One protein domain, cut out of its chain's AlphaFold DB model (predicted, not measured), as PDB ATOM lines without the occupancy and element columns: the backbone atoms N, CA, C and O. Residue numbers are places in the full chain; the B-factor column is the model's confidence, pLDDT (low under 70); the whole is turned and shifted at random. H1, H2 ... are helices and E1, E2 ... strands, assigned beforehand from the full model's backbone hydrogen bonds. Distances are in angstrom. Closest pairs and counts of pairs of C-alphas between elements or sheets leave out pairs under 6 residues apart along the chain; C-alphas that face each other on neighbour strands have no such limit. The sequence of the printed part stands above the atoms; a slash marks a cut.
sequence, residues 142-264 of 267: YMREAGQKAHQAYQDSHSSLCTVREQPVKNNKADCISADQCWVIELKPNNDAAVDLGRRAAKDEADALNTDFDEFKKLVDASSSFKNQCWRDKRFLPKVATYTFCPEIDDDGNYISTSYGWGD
ATOM      1  N   TYR A 142     272.038 274.210 289.301       67.06
ATOM      2  CA  TYR A 142     273.287 273.497 289.078       67.06
ATOM      3  C   TYR A 142     273.361 272.174 289.864       67.06
ATOM      4  O   TYR A 142     273.673 271.139 289.281       67.06
ATOM      5  N   MET A 143     273.017 272.176 291.157       69.44
ATOM      6  CA  MET A 143     273.009 270.980 292.012       69.44
ATOM      7  C   MET A 143     272.025 269.927 291.490       69.44
ATOM      8  O   MET A 143     272.364 268.746 291.424       69.44
ATOM      9  N   ARG A 144     270.838 270.349 291.037       72.38
ATOM     10  CA  ARG A 144     269.851 269.446 290.426       72.38
ATOM     11  C   ARG A 144     270.359 268.843 289.117       72.38
ATOM     12  O   ARG A 144     270.237 267.638 288.906       72.38
ATOM     13  N   GLU A 145     270.915 269.668 288.232       74.25
ATOM     14  CA  GLU A 145     271.469 269.202 286.955       74.25
ATOM     15  C   GLU A 145     272.630 268.225 287.180       74.25
ATOM     16  O   GLU A 145     272.749 267.215 286.486       74.25
ATOM     17  N   ALA A 146     273.468 268.491 288.175       73.06
ATOM     18  CA  ALA A 146     274.562 267.609 288.531       73.06
ATOM     19  C   ALA A 146     274.100 266.277 289.132       73.06
ATOM     20  O   ALA A 146     274.642 265.241 288.756       73.06
ATOM     21  N   GLY A 147     273.073 266.270 289.990       76.31
ATOM     22  CA  GLY A 147     272.457 265.029 290.474       76.31
ATOM     23  C   GLY A 147     271.942 264.164 289.319       76.31
ATOM     24  O   GLY A 147     272.287 262.989 289.209       76.31
ATOM     25  N   GLN A 148     271.230 264.770 288.365       81.00
ATOM     26  CA  GLN A 148     270.762 264.074 287.158       81.00
ATOM     27  C   GLN A 148     271.920 263.524 286.313       81.00
ATOM     28  O   GLN A 148     271.878 262.376 285.865       81.00
ATOM     29  N   LYS A 149     272.984 264.315 286.122       80.38
ATOM     30  CA  LYS A 149     274.195 263.869 285.419       80.38
ATOM     31  C   LYS A 149     274.897 262.726 286.148       80.38
ATOM     32  O   LYS A 149     275.411 261.836 285.477       80.38
ATOM     33  N   ALA A 150     274.910 262.719 287.481       80.50
ATOM     34  CA  ALA A 150     275.462 261.622 288.270       80.50
ATOM     35  C   ALA A 150     274.672 260.329 288.028       80.50
ATOM     36  O   ALA A 150     275.270 259.307 287.687       80.50
ATOM     37  N   HIS A 151     273.337 260.383 288.107       87.31
ATOM     38  CA  HIS A 151     272.480 259.221 287.849       87.31
ATOM     39  C   HIS A 151     272.729 258.658 286.447       87.31
ATOM     40  O   HIS A 151     273.018 257.470 286.286       87.31
ATOM     41  N   GLN A 152     272.725 259.535 285.440       86.38
ATOM     42  CA  GLN A 152     272.995 259.152 284.059       86.38
ATOM     43  C   GLN A 152     274.392 258.531 283.900       86.38
ATOM     44  O   GLN A 152     274.532 257.463 283.304       86.38
ATOM     45  N   ALA A 153     275.425 259.151 284.479       83.44
ATOM     46  CA  ALA A 153     276.793 258.650 284.408       83.44
ATOM     47  C   ALA A 153     276.937 257.262 285.048       83.44
ATOM     48  O   ALA A 153     277.620 256.405 284.482       83.44
ATOM     49  N   TYR A 154     276.288 257.005 286.188       86.56
ATOM     50  CA  TYR A 154     276.268 255.677 286.806       86.56
ATOM     51  C   TYR A 154     275.600 254.657 285.894       86.56
ATOM     52  O   TYR A 154     276.187 253.623 285.588       86.56
ATOM     53  N   GLN A 155     274.397 254.967 285.420       89.06
ATOM     54  CA  GLN A 155     273.617 254.076 284.569       89.06
ATOM     55  C   GLN A 155     274.348 253.740 283.256       89.06
ATOM     56  O   GLN A 155     274.241 252.614 282.760       89.06
ATOM     57  N   ASP A 156     275.104 254.688 282.691       85.94
ATOM     58  CA  ASP A 156     275.917 254.497 281.484       85.94
ATOM     59  C   ASP A 156     277.185 253.680 281.752       85.94
ATOM     60  O   ASP A 156     277.462 252.712 281.039       85.94
ATOM     61  N   SER A 157     277.933 254.021 282.804       80.56
ATOM     62  CA  SER A 157     279.195 253.348 283.150       80.56
ATOM     63  C   SER A 157     279.005 251.957 283.761       80.56
ATOM     64  O   SER A 157     279.859 251.089 283.588       80.56
ATOM     65  N   HIS A 158     277.870 251.716 284.419       80.31
ATOM     66  CA  HIS A 158     277.524 250.462 285.087       80.31
ATOM     67  C   HIS A 158     276.321 249.791 284.422       80.31
ATOM     68  O   HIS A 158     275.483 249.194 285.093       80.31
ATOM     69  N   SER A 159     276.235 249.847 283.091       74.12
ATOM     70  CA  SER A 159     275.168 249.180 282.326       74.12
ATOM     71  C   SER A 159     275.037 247.679 282.636       74.12
ATOM     72  O   SER A 159     273.938 247.134 282.591       74.12
ATOM     73  N   SER A 160     276.122 247.008 283.044       74.31
ATOM     74  CA  SER A 160     276.091 245.619 283.533       74.31
ATOM     75  C   SER A 160     275.371 245.449 284.878       74.31
ATOM     76  O   SER A 160     274.782 244.402 285.135       74.31
ATOM     77  N   LEU A 161     275.374 246.481 285.725       80.62
ATOM     78  CA  LEU A 161     274.629 246.541 286.985       80.62
ATOM     79  C   LEU A 161     273.261 247.220 286.819       80.62
ATOM     80  O   LEU A 161     272.504 247.277 287.782       80.62
ATOM     81  N   CYS A 162     272.932 247.694 285.613       90.69
ATOM     82  CA  CYS A 162     271.713 248.432 285.321       90.69
ATOM     83  C   CYS A 162     270.992 247.909 284.083       90.69
ATOM     84  O   CYS A 162     271.083 248.471 282.993       90.69
ATOM     85  N   THR A 163     270.270 246.800 284.255       93.12
ATOM     86  CA  THR A 163     269.543 246.146 283.160       93.12
ATOM     87  C   THR A 163     268.353 246.979 282.692       93.12
ATOM     88  O   THR A 163     268.102 247.059 281.491       93.12
ATOM     89  N   VAL A 164     267.632 247.602 283.624       94.06
ATOM     90  CA  VAL A 164     266.629 248.636 283.338       94.06
ATOM     91  C   VAL A 164     266.897 249.851 284.218       94.06
ATOM     92  O   VAL A 164     267.410 249.715 285.329       94.06
ATOM     93  N   ARG A 165     266.575 251.032 283.689       94.75
ATOM     94  CA  ARG A 165     266.807 252.341 284.309       94.75
ATOM     95  C   ARG A 165     265.467 253.006 284.566       94.75
ATOM     96  O   ARG A 165     264.577 252.862 283.727       94.75
ATOM     97  N   GLU A 166     265.355 253.759 285.657       93.00
ATOM     98  CA  GLU A 166     264.176 254.583 285.958       93.00
ATOM     99  C   GLU A 166     262.862 253.780 285.870       93.00
ATOM    100  O   GLU A 166     261.869 254.234 285.291       93.00
ATOM    101  N   GLN A 167     262.872 252.545 286.375       95.31
ATOM    102  CA  GLN A 167     261.792 251.582 286.186       95.31
ATOM    103  C   GLN A 167     260.671 251.834 287.203       95.31
ATOM    104  O   GLN A 167     260.909 251.728 288.406       95.31
ATOM    105  N   PRO A 168     259.426 252.091 286.761       95.00
ATOM    106  CA  PRO A 168     258.299 252.210 287.676       95.00
ATOM    107  C   PRO A 168     258.047 250.902 288.432       95.00
ATOM    108  O   PRO A 168     257.971 249.834 287.811       95.00
ATOM    109  N   VAL A 169     257.876 251.010 289.750       94.62
ATOM    110  CA  VAL A 169     257.490 249.918 290.655       94.62
ATOM    111  C   VAL A 169     256.458 250.467 291.640       94.62
ATOM    112  O   VAL A 169     256.763 251.289 292.506       94.62
ATOM    113  N   LYS A 170     255.201 250.033 291.503       92.94
ATOM    114  CA  LYS A 170     254.042 250.628 292.195       92.94
ATOM    115  C   LYS A 170     253.982 252.159 292.046       92.94
ATOM    116  O   LYS A 170     253.735 252.654 290.951       92.94
ATOM    117  N   ASN A 171     254.156 252.888 293.152       88.12
ATOM    118  CA  ASN A 171     254.089 254.351 293.222       88.12
ATOM    119  C   ASN A 171     255.473 255.012 293.147       88.12
ATOM    120  O   ASN A 171     255.547 256.237 293.113       88.12
ATOM    121  N   ASN A 172     256.541 254.212 293.141       88.62
ATOM    122  CA  ASN A 172     257.915 254.683 293.083       88.62
ATOM    123  C   ASN A 172     258.527 254.356 291.718       88.62
ATOM    124  O   ASN A 172     257.893 253.761 290.834       88.62
ATOM    125  N   LYS A 173     259.772 254.780 291.540       92.94
ATOM    126  CA  LYS A 173     260.529 254.583 290.317       92.94
ATOM    127  C   LYS A 173     261.971 254.295 290.704       92.94
ATOM    128  O   LYS A 173     262.692 255.231 291.026       92.94
ATOM    129  N   ALA A 174     262.347 253.025 290.609       94.44
ATOM    130  CA  ALA A 174     263.689 252.569 290.916       94.44
ATOM    131  C   ALA A 174     264.681 253.195 289.931       94.44
ATOM    132  O   ALA A 174     264.501 253.046 288.712       94.44
ATOM    133  N   ASP A 175     265.744 253.833 290.424       94.25
ATOM    134  CA  ASP A 175     266.775 254.417 289.551       94.25
ATOM    135  C   ASP A 175     267.382 253.350 288.628       94.25
ATOM    136  O   ASP A 175     267.684 253.595 287.454       94.25
ATOM    137  N   CYS A 176     267.562 252.136 289.151       95.12
ATOM    138  CA  CYS A 176     268.238 251.072 288.439       95.12
ATOM    139  C   CYS A 176     267.874 249.676 288.968       95.12
ATOM    140  O   CYS A 176     267.846 249.446 290.174       95.12
ATOM    141  N   ILE A 177     267.650 248.704 288.076       94.94
ATOM    142  CA  ILE A 177     267.422 247.302 288.467       94.94
ATOM    143  C   ILE A 177     268.352 246.367 287.683       94.94
ATOM    144  O   ILE A 177     268.400 246.394 286.449       94.94
ATOM    145  N   SER A 178     269.082 245.512 288.404       93.69
ATOM    146  CA  SER A 178     270.010 244.514 287.855       93.69
ATOM    147  C   SER A 178     269.352 243.142 287.750       93.69
ATOM    148  O   SER A 178     268.921 242.592 288.763       93.69
ATOM    149  N   ALA A 179     269.317 242.547 286.554       91.12
ATOM    150  CA  ALA A 179     268.875 241.160 286.384       91.12
ATOM    151  C   ALA A 179     269.932 240.153 286.866       91.12
ATOM    152  O   ALA A 179     269.584 239.127 287.443       91.12
ATOM    153  N   ASP A 180     271.217 240.471 286.693       88.75
ATOM    154  CA  ASP A 180     272.318 239.562 287.031       88.75
ATOM    155  C   ASP A 180     272.440 239.331 288.547       88.75
ATOM    156  O   ASP A 180     272.546 238.195 289.019       88.75
ATOM    157  N   GLN A 181     272.363 240.421 289.316       90.19
ATOM    158  CA  GLN A 181     272.503 240.403 290.776       90.19
ATOM    159  C   GLN A 181     271.159 240.437 291.516       90.19
ATOM    160  O   GLN A 181     271.130 240.269 292.734       90.19
ATOM    161  N   CYS A 182     270.049 240.652 290.803       92.75
ATOM    162  CA  CYS A 182     268.726 240.881 291.387       92.75
ATOM    163  C   CYS A 182     268.736 242.029 292.401       92.75
ATOM    164  O   CYS A 182     268.179 241.929 293.490       92.75
ATOM    165  N   TRP A 183     269.398 243.130 292.053       94.44
ATOM    166  CA  TRP A 183     269.437 244.329 292.886       94.44
ATOM    167  C   TRP A 183     268.442 245.362 292.390       94.44
ATOM    168  O   TRP A 183     268.368 245.616 291.189       94.44
ATOM    169  N   VAL A 184     267.729 245.970 293.332       95.19
ATOM    170  CA  VAL A 184     267.056 247.254 293.144       95.19
ATOM    171  C   VAL A 184     267.983 248.305 293.730       95.19
ATOM    172  O   VAL A 184     268.305 248.240 294.915       95.19
ATOM    173  N   ILE A 185     268.495 249.189 292.883       94.88
ATOM    174  CA  ILE A 185     269.549 250.139 293.219       94.88
ATOM    175  C   ILE A 185     268.963 251.546 293.159       94.88
ATOM    176  O   ILE A 185     268.569 251.994 292.087       94.88
ATOM    177  N   GLU A 186     268.994 252.233 294.295       93.44
ATOM    178  CA  GLU A 186     268.746 253.671 294.397       93.44
ATOM    179  C   GLU A 186     270.077 254.428 294.375       93.44
ATOM    180  O   GLU A 186     271.041 254.045 295.051       93.44
ATOM    181  N   LEU A 187     270.140 255.500 293.593       90.50
ATOM    182  CA  LEU A 187     271.288 256.387 293.482       90.50
ATOM    183  C   LEU A 187     271.027 257.612 294.350       90.50
ATOM    184  O   LEU A 187     270.002 258.281 294.219       90.50
ATOM    185  N   LYS A 188     271.935 257.878 295.290       86.31
ATOM    186  CA  LYS A 188     271.743 258.954 296.269       86.31
ATOM    187  C   LYS A 188     273.020 259.747 296.526       86.31
ATOM    188  O   LYS A 188     274.114 259.180 296.464       86.31
ATOM    189  N   PRO A 189     272.912 261.040 296.870       77.81
ATOM    190  CA  PRO A 189     274.012 261.763 297.490       77.81
ATOM    191  C   PRO A 189     274.551 261.017 298.722       77.81
ATOM    192  O   PRO A 189     273.796 260.384 299.459       77.81
ATOM    193  N   ASN A 190     275.861 261.092 298.962       79.12
ATOM    194  CA  ASN A 190     276.511 260.473 300.121       79.12
ATOM    195  C   ASN A 190     276.302 261.294 301.412       79.12
ATOM    196  O   ASN A 190     277.243 261.895 301.937       79.12
ATOM    197  N   ASN A 191     275.063 261.324 301.903       72.75
ATOM    198  CA  ASN A 191     274.693 261.825 303.228       72.75
ATOM    199  C   ASN A 191     273.663 260.889 303.891       72.75
ATOM    200  O   ASN A 191     272.927 260.180 303.202       72.75
ATOM    201  N   ASP A 192     273.628 260.872 305.226       75.12
ATOM    202  CA  ASP A 192     272.857 259.885 305.999       75.12
ATOM    203  C   ASP A 192     271.357 259.916 305.668       75.12
ATOM    204  O   ASP A 192     270.731 258.870 305.495       75.12
ATOM    205  N   ALA A 193     270.787 261.115 305.509       72.12
ATOM    206  CA  ALA A 193     269.368 261.297 305.219       72.12
ATOM    207  C   ALA A 193     268.982 260.726 303.842       72.12
ATOM    208  O   ALA A 193     268.035 259.938 303.731       72.12
ATOM    209  N   ALA A 194     269.757 261.054 302.802       78.62
ATOM    210  CA  ALA A 194     269.533 260.568 301.443       78.62
ATOM    211  C   ALA A 194     269.728 259.054 301.353       78.62
ATOM    212  O   ALA A 194     268.932 258.359 300.717       78.62
ATOM    213  N   VAL A 195     270.744 258.527 302.041       83.75
ATOM    214  CA  VAL A 195     271.007 257.089 302.125       83.75
ATOM    215  C   VAL A 195     269.847 256.357 302.797       83.75
ATOM    216  O   VAL A 195     269.395 255.336 302.278       83.75
ATOM    217  N   ASP A 196     269.318 256.861 303.910       83.19
ATOM    218  CA  ASP A 196     268.212 256.216 304.625       83.19
ATOM    219  C   ASP A 196     266.887 256.261 303.853       83.19
ATOM    220  O   ASP A 196     266.070 255.337 303.947       83.19
ATOM    221  N   LEU A 197     266.655 257.306 303.058       85.12
ATOM    222  CA  LEU A 197     265.543 257.346 302.107       85.12
ATOM    223  C   LEU A 197     265.736 256.342 300.971       85.12
ATOM    224  O   LEU A 197     264.831 255.547 300.723       85.12
ATOM    225  N   GLY A 198     266.913 256.319 300.342       89.88
ATOM    226  CA  GLY A 198     267.237 255.354 299.289       89.88
ATOM    227  C   GLY A 198     267.111 253.909 299.773       89.88
ATOM    228  O   GLY A 198     266.536 253.071 299.087       89.88
ATOM    229  N   ARG A 199     267.552 253.611 301.004       91.88
ATOM    230  CA  ARG A 199     267.405 252.281 301.619       91.88
ATOM    231  C   ARG A 199     265.938 251.882 301.759       91.88
ATOM    232  O   ARG A 199     265.603 250.728 301.499       91.88
ATOM    233  N   ARG A 200     265.072 252.813 302.179       92.19
ATOM    234  CA  ARG A 200     263.624 252.578 302.298       92.19
ATOM    235  C   ARG A 200     262.976 252.377 300.931       92.19
ATOM    236  O   ARG A 200     262.289 251.378 300.753       92.19
ATOM    237  N   ALA A 201     263.249 253.261 299.972       93.44
ATOM    238  CA  ALA A 201     262.711 253.175 298.617       93.44
ATOM    239  C   ALA A 201     263.113 251.860 297.931       93.44
ATOM    240  O   ALA A 201     262.239 251.069 297.575       93.44
ATOM    241  N   ALA A 202     264.415 251.554 297.886       95.31
ATOM    242  CA  ALA A 202     264.926 250.315 297.304       95.31
ATOM    243  C   ALA A 202     264.320 249.073 297.975       95.31
ATOM    244  O   ALA A 202     264.068 248.058 297.321       95.31
ATOM    245  N   LYS A 203     264.090 249.129 299.295       96.00
ATOM    246  CA  LYS A 203     263.463 248.034 300.038       96.00
ATOM    247  C   LYS A 203     261.999 247.849 299.654       96.00
ATOM    248  O   LYS A 203     261.606 246.716 299.385       96.00
ATOM    249  N   ASP A 204     261.214 248.918 299.636       95.56
ATOM    250  CA  ASP A 204     259.788 248.858 299.306       95.56
ATOM    251  C   ASP A 204     259.573 248.349 297.871       95.56
ATOM    252  O   ASP A 204     258.685 247.533 297.609       95.56
ATOM    253  N   GLU A 205     260.431 248.775 296.947       96.56
ATOM    254  CA  GLU A 205     260.434 248.336 295.552       96.56
ATOM    255  C   GLU A 205     260.865 246.873 295.409       96.56
ATOM    256  O   GLU A 205     260.197 246.094 294.723       96.56
ATOM    257  N   ALA A 206     261.933 246.455 296.096       95.19
ATOM    258  CA  ALA A 206     262.353 245.057 296.118       95.19
ATOM    259  C   ALA A 206     261.266 244.152 296.719       95.19
ATOM    260  O   ALA A 206     260.971 243.088 296.170       95.19
ATOM    261  N   ASP A 207     260.627 244.566 297.816       94.81
ATOM    262  CA  ASP A 207     259.522 243.834 298.440       94.81
ATOM    263  C   ASP A 207     258.320 243.735 297.490       94.81
ATOM    264  O   ASP A 207     257.730 242.656 297.363       94.81
ATOM    265  N   ALA A 208     257.985 244.812 296.770       94.56
ATOM    266  CA  ALA A 208     256.943 244.796 295.747       94.56
ATOM    267  C   ALA A 208     257.261 243.784 294.637       94.56
ATOM    268  O   ALA A 208     256.443 242.910 294.370       94.56
ATOM    269  N   LEU A 209     258.465 243.819 294.063       93.94
ATOM    270  CA  LEU A 209     258.883 242.880 293.015       93.94
ATOM    271  C   LEU A 209     258.951 241.423 293.498       93.94
ATOM    272  O   LEU A 209     258.791 240.498 292.706       93.94
ATOM    273  N   ASN A 210     259.188 241.201 294.793       92.94
ATOM    274  CA  ASN A 210     259.257 239.864 295.384       92.94
ATOM    275  C   ASN A 210     257.892 239.266 295.745       92.94
ATOM    276  O   ASN A 210     257.779 238.044 295.872       92.94
ATOM    277  N   THR A 211     256.879 240.101 295.983       91.69
ATOM    278  CA  THR A 211     255.589 239.666 296.549       91.69
ATOM    279  C   THR A 211     254.405 239.894 295.620       91.69
ATOM    280  O   THR A 211     253.411 239.175 295.722       91.69
ATOM    281  N   ASP A 212     254.516 240.843 294.693       92.75
ATOM    282  CA  ASP A 212     253.486 241.202 293.730       92.75
ATOM    283  C   ASP A 212     253.869 240.685 292.338       92.75
ATOM    284  O   ASP A 212     254.793 241.174 291.682       92.75
ATOM    285  N   PHE A 213     253.160 239.649 291.886       90.75
ATOM    286  CA  PHE A 213     253.439 239.022 290.598       90.75
ATOM    287  C   PHE A 213     253.179 239.960 289.416       90.75
ATOM    288  O   PHE A 213     253.854 239.835 288.394       90.75
ATOM    289  N   ASP A 214     252.237 240.897 289.536       94.25
ATOM    290  CA  ASP A 214     251.924 241.819 288.446       94.25
ATOM    291  C   ASP A 214     253.037 242.862 288.284       94.25
ATOM    292  O   ASP A 214     253.438 243.152 287.156       94.25
ATOM    293  N   GLU A 215     253.605 243.365 289.385       94.50
ATOM    294  CA  GLU A 215     254.790 244.236 289.341       94.50
ATOM    295  C   GLU A 215     256.007 243.504 288.763       94.50
ATOM    296  O   GLU A 215     256.682 244.020 287.870       94.50
ATOM    297  N   PHE A 216     256.246 242.258 289.187       93.56
ATOM    298  CA  PHE A 216     257.311 241.446 288.600       93.56
ATOM    299  C   PHE A 216     257.101 241.206 287.100       93.56
ATOM    300  O   PHE A 216     258.043 241.274 286.308       93.56
ATOM    301  N   LYS A 217     255.860 240.948 286.680       93.56
ATOM    302  CA  LYS A 217     255.532 240.759 285.269       93.56
ATOM    303  C   LYS A 217     255.815 242.021 284.453       93.56
ATOM    304  O   LYS A 217     256.433 241.900 283.400       93.56
ATOM    305  N   LYS A 218     255.456 243.211 284.952       94.75
ATOM    306  CA  LYS A 218     255.797 244.493 284.302       94.75
ATOM    307  C   LYS A 218     257.309 244.643 284.106       94.75
ATOM    308  O   LYS A 218     257.743 245.068 283.039       94.75
ATOM    309  N   LEU A 219     258.110 244.247 285.099       95.00
ATOM    310  CA  LEU A 219     259.573 244.251 284.995       95.00
ATOM    311  C   LEU A 219     260.089 243.265 283.930       95.00
ATOM    312  O   LEU A 219     260.974 243.605 283.148       95.00
ATOM    313  N   VAL A 220     259.527 242.053 283.865       93.94
ATOM    314  CA  VAL A 220     259.872 241.058 282.831       93.94
ATOM    315  C   VAL A 220     259.480 241.532 281.430       93.94
ATOM    316  O   VAL A 220     260.207 241.268 280.472       93.94
ATOM    317  N   ASP A 221     258.356 242.234 281.304       94.56
ATOM    318  CA  ASP A 221     257.911 242.823 280.041       94.56
ATOM    319  C   ASP A 221     258.853 243.960 279.596       94.56
ATOM    320  O   ASP A 221     259.119 244.099 278.402       94.56
ATOM    321  N   ALA A 222     259.420 244.722 280.542       93.00
ATOM    322  CA  ALA A 222     260.458 245.719 280.265       93.00
ATOM    323  C   ALA A 222     261.797 245.077 279.851       93.00
ATOM    324  O   ALA A 222     262.490 245.591 278.973       93.00
ATOM    325  N   SER A 223     262.165 243.937 280.449       92.75
ATOM    326  CA  SER A 223     263.323 243.148 280.026       92.75
ATOM    327  C   SER A 223     263.187 241.668 280.382       92.75
ATOM    328  O   SER A 223     263.139 241.266 281.546       92.75
ATOM    329  N   SER A 224     263.229 240.809 279.360       91.81
ATOM    330  CA  SER A 224     263.075 239.359 279.547       91.81
ATOM    331  C   SER A 224     264.183 238.703 280.389       91.81
ATOM    332  O   SER A 224     263.985 237.590 280.888       91.81
ATOM    333  N   SER A 225     265.313 239.390 280.603       90.88
ATOM    334  CA  SER A 225     266.446 238.917 281.413       90.88
ATOM    335  C   SER A 225     266.050 238.567 282.854       90.88
ATOM    336  O   SER A 225     266.609 237.642 283.438       90.88
ATOM    337  N   PHE A 226     265.028 239.227 283.410       91.12
ATOM    338  CA  PHE A 226     264.577 239.000 284.788       91.12
ATOM    339  C   PHE A 226     263.837 237.674 284.999       91.12
ATOM    340  O   PHE A 226     263.859 237.126 286.105       91.12
ATOM    341  N   LYS A 227     263.208 237.126 283.948       86.00
ATOM    342  CA  LYS A 227     262.283 235.981 284.035       86.00
ATOM    343  C   LYS A 227     262.903 234.749 284.695       86.00
ATOM    344  O   LYS A 227     262.228 234.049 285.443       86.00
ATOM    345  N   ASN A 228     264.178 234.495 284.402       76.50
ATOM    346  CA  ASN A 228     264.886 233.289 284.837       76.50
ATOM    347  C   ASN A 228     265.934 233.565 285.923       76.50
ATOM    348  O   ASN A 228     266.493 232.617 286.464       76.50
ATOM    349  N   GLN A 229     266.242 234.836 286.198       77.06
ATOM    350  CA  GLN A 229     267.356 235.210 287.072       77.06
ATOM    351  C   GLN A 229     266.892 235.599 288.481       77.06
ATOM    352  O   GLN A 229     267.582 235.259 289.439       77.06
ATOM    353  N   CYS A 230     265.716 236.229 288.623       82.69
ATOM    354  CA  CYS A 230     265.323 236.869 289.889       82.69
ATOM    355  C   CYS A 230     264.010 236.384 290.512       82.69
ATOM    356  O   CYS A 230     263.756 236.663 291.684       82.69
ATOM    357  N   TRP A 231     263.190 235.616 289.789       70.75
ATOM    358  CA  TRP A 231     261.952 235.066 290.347       70.75
ATOM    359  C   TRP A 231     262.209 233.812 291.194       70.75
ATOM    360  O   TRP A 231     262.980 232.940 290.797       70.75
ATOM    361  N   ARG A 232     261.500 233.692 292.326       62.75
ATOM    362  CA  ARG A 232     261.475 232.556 293.279       62.75
ATOM    363  C   ARG A 232     262.753 232.252 294.072       62.75
ATOM    364  O   ARG A 232     262.641 232.165 295.293       62.75
ATOM    365  N   ASP A 233     263.917 232.111 293.437       65.06
ATOM    366  CA  ASP A 233     265.084 231.490 294.097       65.06
ATOM    367  C   ASP A 233     266.127 232.489 294.627       65.06
ATOM    368  O   ASP A 233     266.787 232.203 295.624       65.06
ATOM    369  N   LYS A 234     266.272 233.667 294.001       72.62
ATOM    370  CA  LYS A 234     267.280 234.673 294.400       72.62
ATOM    371  C   LYS A 234     266.720 235.877 295.157       72.62
ATOM    372  O   LYS A 234     267.417 236.388 296.026       72.62
ATOM    373  N   ARG A 235     265.457 236.242 294.897       86.62
ATOM    374  CA  ARG A 235     264.782 237.463 295.383       86.62
ATOM    375  C   ARG A 235     265.516 238.752 294.998       86.62
ATOM    376  O   ARG A 235     266.732 238.793 294.854       86.62
ATOM    377  N   PHE A 236     264.757 239.827 294.844       93.38
ATOM    378  CA  PHE A 236     265.324 241.161 294.733       93.38
ATOM    379  C   PHE A 236     265.856 241.628 296.085       93.38
ATOM    380  O   PHE A 236     265.175 241.468 297.102       93.38
ATOM    381  N   LEU A 237     267.057 242.201 296.089       93.56
ATOM    382  CA  LEU A 237     267.685 242.808 297.257       93.56
ATOM    383  C   LEU A 237     267.809 244.323 297.060       93.56
ATOM    384  O   LEU A 237     268.163 244.762 295.963       93.56
ATOM    385  N   PRO A 238     267.553 245.122 298.107       94.94
ATOM    386  CA  PRO A 238     267.756 246.558 298.044       94.94
ATOM    387  C   PRO A 238     269.244 246.901 298.095       94.94
ATOM    388  O   PRO A 238     270.008 246.306 298.860       94.94
ATOM    389  N   LYS A 239     269.646 247.904 297.322       93.50
ATOM    390  CA  LYS A 239     270.980 248.494 297.345       93.50
ATOM    391  C   LYS A 239     270.876 250.010 297.195       93.50
ATOM    392  O   LYS A 239     270.021 250.515 296.482       93.50
ATOM    393  N   VAL A 240     271.790 250.721 297.844       90.31
ATOM    394  CA  VAL A 240     272.018 252.148 297.604       90.31
ATOM    395  C   VAL A 240     273.436 252.306 297.085       90.31
ATOM    396  O   VAL A 240     274.368 251.789 297.702       90.31
ATOM    397  N   ALA A 241     273.597 252.985 295.954       89.00
ATOM    398  CA  ALA A 241     274.899 253.434 295.484       89.00
ATOM    399  C   ALA A 241     274.996 254.940 295.707       89.00
ATOM    400  O   ALA A 241     274.104 255.693 295.311       89.00
ATOM    401  N   THR A 242     276.068 255.375 296.365       84.31
ATOM    402  CA  THR A 242     276.213 256.782 296.731       84.31
ATOM    403  C   THR A 242     277.174 257.504 295.809       84.31
ATOM    404  O   THR A 242     278.198 256.941 295.410       84.31
ATOM    405  N   TYR A 243     276.860 258.759 295.499       76.62
ATOM    406  CA  TYR A 243     277.788 259.676 294.853       76.62
ATOM    407  C   TYR A 243     278.109 260.851 295.767       76.62
ATOM    408  O   TYR A 243     277.259 261.379 296.483       76.62
ATOM    409  N   THR A 244     279.361 261.292 295.727       69.06
ATOM    410  CA  THR A 244     279.745 262.570 296.331       69.06
ATOM    411  C   THR A 244     279.655 263.649 295.262       69.06
ATOM    412  O   THR A 244     280.350 263.563 294.250       69.06
ATOM    413  N   PHE A 245     278.803 264.651 295.481       64.56
ATOM    414  CA  PHE A 245     278.754 265.857 294.664       64.56
ATOM    415  C   PHE A 245     278.694 267.088 295.566       64.56
ATOM    416  O   PHE A 245     277.649 267.389 296.134       64.56
ATOM    417  N   CYS A 246     279.825 267.781 295.686       62.91
ATOM    418  CA  CYS A 246     279.891 269.109 296.281       62.91
ATOM    419  C   CYS A 246     280.738 270.002 295.384       62.91
ATOM    420  O   CYS A 246     281.962 269.837 295.369       62.91
ATOM    421  N   PRO A 247     280.119 270.908 294.608       62.19
ATOM    422  CA  PRO A 247     280.882 271.829 293.791       62.19
ATOM    423  C   PRO A 247     281.741 272.714 294.676       62.19
ATOM    424  O   PRO A 247     281.289 273.232 295.698       62.19
ATOM    425  N   GLU A 248     282.984 272.901 294.260       62.91
ATOM    426  CA  GLU A 248     283.819 273.930 294.850       62.91
ATOM    427  C   GLU A 248     283.445 275.271 294.224       62.91
ATOM    428  O   GLU A 248     283.130 275.356 293.037       62.91
ATOM    429  N   ILE A 249     283.453 276.325 295.035       61.19
ATOM    430  CA  ILE A 249     283.308 277.695 294.550       61.19
ATOM    431  C   ILE A 249     284.698 278.314 294.579       61.19
ATOM    432  O   ILE A 249     285.295 278.423 295.657       61.19
ATOM    433  N   ASP A 250     285.198 278.684 293.403       60.78
ATOM    434  CA  ASP A 250     286.494 279.338 293.265       60.78
ATOM    435  C   ASP A 250     286.482 280.786 293.776       60.78
ATOM    436  O   ASP A 250     285.461 281.330 294.214       60.78
ATOM    437  N   ASP A 251     287.649 281.424 293.736       55.31
ATOM    438  CA  ASP A 251     287.818 282.805 294.190       55.31
ATOM    439  C   ASP A 251     287.041 283.823 293.335       55.31
ATOM    440  O   ASP A 251     286.835 284.961 293.769       55.31
ATOM    441  N   ASP A 252     286.550 283.423 292.164       54.22
ATOM    442  CA  ASP A 252     285.747 284.236 291.257       54.22
ATOM    443  C   ASP A 252     284.239 283.958 291.376       54.22
ATOM    444  O   ASP A 252     283.439 284.673 290.769       54.22
ATOM    445  N   GLY A 253     283.833 282.999 292.216       52.03
ATOM    446  CA  GLY A 253     282.434 282.602 292.381       52.03
ATOM    447  C   GLY A 253     281.955 281.593 291.334       52.03
ATOM    448  O   GLY A 253     280.758 281.314 291.264       52.03
ATOM    449  N   ASN A 254     282.858 281.039 290.520       58.16
ATOM    450  CA  ASN A 254     282.517 279.997 289.563       58.16
ATOM    451  C   ASN A 254     282.491 278.626 290.237       58.16
ATOM    452  O   ASN A 254     283.279 278.316 291.134       58.16
ATOM    453  N   TYR A 255     281.601 277.775 289.738       59.88
ATOM    454  CA  TYR A 255     281.470 276.396 290.188       59.88
ATOM    455  C   TYR A 255     282.533 275.523 289.520       59.88
ATOM    456  O   TYR A 255     282.467 275.243 288.320       59.88
ATOM    457  N   ILE A 256     283.496 275.054 290.304       59.16
ATOM    458  CA  ILE A 256     284.445 274.028 289.893       59.16
ATOM    459  C   ILE A 256     283.821 272.669 290.212       59.16
ATOM    460  O   ILE A 256     283.604 272.292 291.366       59.16
ATOM    461  N   SER A 257     283.517 271.922 289.152       52.59
ATOM    462  CA  SER A 257     283.069 270.535 289.247       52.59
ATOM    463  C   SER A 257     284.187 269.676 289.836       52.59
ATOM    464  O   SER A 257     285.190 269.417 289.168       52.59
ATOM    465  N   THR A 258     283.975 269.150 291.036       50.84
ATOM    466  CA  THR A 258     284.704 267.983 291.531       50.84
ATOM    467  C   THR A 258     284.052 266.726 290.948       50.84
ATOM    468  O   THR A 258     282.835 266.625 290.808       50.84
ATOM    469  N   SER A 259     284.875 265.785 290.488       48.09
ATOM    470  CA  SER A 259     284.419 264.536 289.871       48.09
ATOM    471  C   SER A 259     283.551 263.714 290.828       48.09
ATOM    472  O   SER A 259     283.864 263.633 292.015       48.09
ATOM    473  N   TYR A 260     282.538 263.023 290.302       54.50
ATOM    474  CA  TYR A 260     281.726 262.090 291.082       54.50
ATOM    475  C   TYR A 260     282.581 260.932 291.620       54.50
ATOM    476  O   TYR A 260     283.128 260.142 290.850       54.50
ATOM    477  N   GLY A 261     282.681 260.822 292.944       57.44
ATOM    478  CA  GLY A 261     283.187 259.624 293.612       57.44
ATOM    479  C   GLY A 261     282.029 258.681 293.913       57.44
ATOM    480  O   GLY A 261     281.125 259.074 294.650       57.44
ATOM    481  N   TRP A 262     282.059 257.470 293.351       65.62
ATOM    482  CA  TRP A 262     281.094 256.409 293.649       65.62
ATOM    483  C   TRP A 262     281.639 255.491 294.736       65.62
ATOM    484  O   TRP A 262     282.788 255.051 294.657       65.62
ATOM    485  N   GLY A 263     280.813 255.185 295.730       62.56
ATOM    486  CA  GLY A 263     281.166 254.272 296.808       62.56
ATOM    487  C   GLY A 263     279.941 253.651 297.464       62.56
ATOM    488  O   GLY A 263     278.807 254.111 297.274       62.56
ATOM    489  N   ASP A 264     280.186 252.605 298.247       54.81
ATOM    490  CA  ASP A 264     279.208 252.145 299.227       54.81
ATOM    491  C   ASP A 264     278.984 253.266 300.271       54.81
ATOM    492  O   ASP A 264     279.882 254.098 300.466       54.81
TER     493      ASP A 264
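What this domain is: This is residues 142 to 264 of the 267 residues of an uncharacterized protein of Acidobacteria bacterium (UniProt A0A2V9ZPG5). A strongly twisted sheet of five strands curls round the long helix H2 on one face, while H1 packs on the other face. H3 and the short H4 sit towards one end of the body, and at the other end a thin arm between E4 and E5 sticks out with residues 248 to 256, adding to the length. The printed part has 123 residues, with named elements in the order H1 E1 E2 E3 H2 H3 H4 E4 E5; the mixed sheet runs E1 E2 E3 E4 E5, and the class is mixed, helices and strands. The whole is compact, with a radius of gyration of the C-alphas of 15.9 A and spans of 56 by 25 by 22 A.

How they stand to each other: Begin at H1, residues 142 to 157, which is on the sheet; its closest C-alphas to E3, residues 183 to 189, are those of His 151 and Leu 187, 6.4 A apart. E1, residues 164 to 169, E2, residues 172 to 178, and E3 form a meander, each strand the antiparallel neighbour of the one before. Look for N 166 and O 175 at 2.9 A between E1 and E2, and N 185 and O 176 at 2.8 A between E2 and E3. H2, residues 192 to 211, is on the sheet too, with the C-alphas of Gly 198 and Glu 186 its closest to E3, 5.4 A apart. H3, residues 213 to 222, touches H2 only at the corner, about perpendicular at 78 degrees; the closest C-alphas are those of Leu 209 and Phe 216, 4.9 A apart. H3 is also on the sheet, and its closest C-alphas to E1 are those of Glu 215 and Val 169, 6.4 A apart; the arrangement is one of three layers, helices on both faces of a sheet, with H2 on one face and H1 on the other. H4, residues 226 to 229, only just touches H3, only at the corner, with 3 pairs of C-alphas within 8 A, the closest those of Val 220 and Phe 226 at 5.5 A. E4, residues 237 to 244, is parallel to E3, with N 241 and O 186 at 2.9 A; E3, H2 H3 H4 and E4 form a strand-helix-strand unit, two parallel neighbour strands with helices between. E5, residues 261 to 263, forms an antiparallel hairpin with E4, with N 244 and O 261 at 3.0 A. H1 is apart from H2, H3 and H4. In H1, H2 and H3 every O i to N i+4 pair is within hydrogen-bond range; H4 is too short for one.

Where its parts are: Find C-alpha 142 at (273.287, 273.497, 289.078); from there H1 runs 21.8 A to C-alpha 157. H2 starts at C-alpha 192, (272.857, 259.885, 305.999), and covers 28.2 A. E3 measures 18.6 A and E4 23.2 A; E5 ends at C-alpha 263, (281.166, 254.272, 296.808).

The domain as a whole: The C-alphas farthest apart are those of Arg 232 and Asp 252, 57.1 A. The printed part has no cut, and the link from E4 to E5, 16 residues, is long. Within it, residues 248 to 249 pair antiparallel with residues 255 to 256. The mean pLDDT of the printed part is 82.4; residues 142 to 143, 232 to 233 and 244 to 264 are under 70.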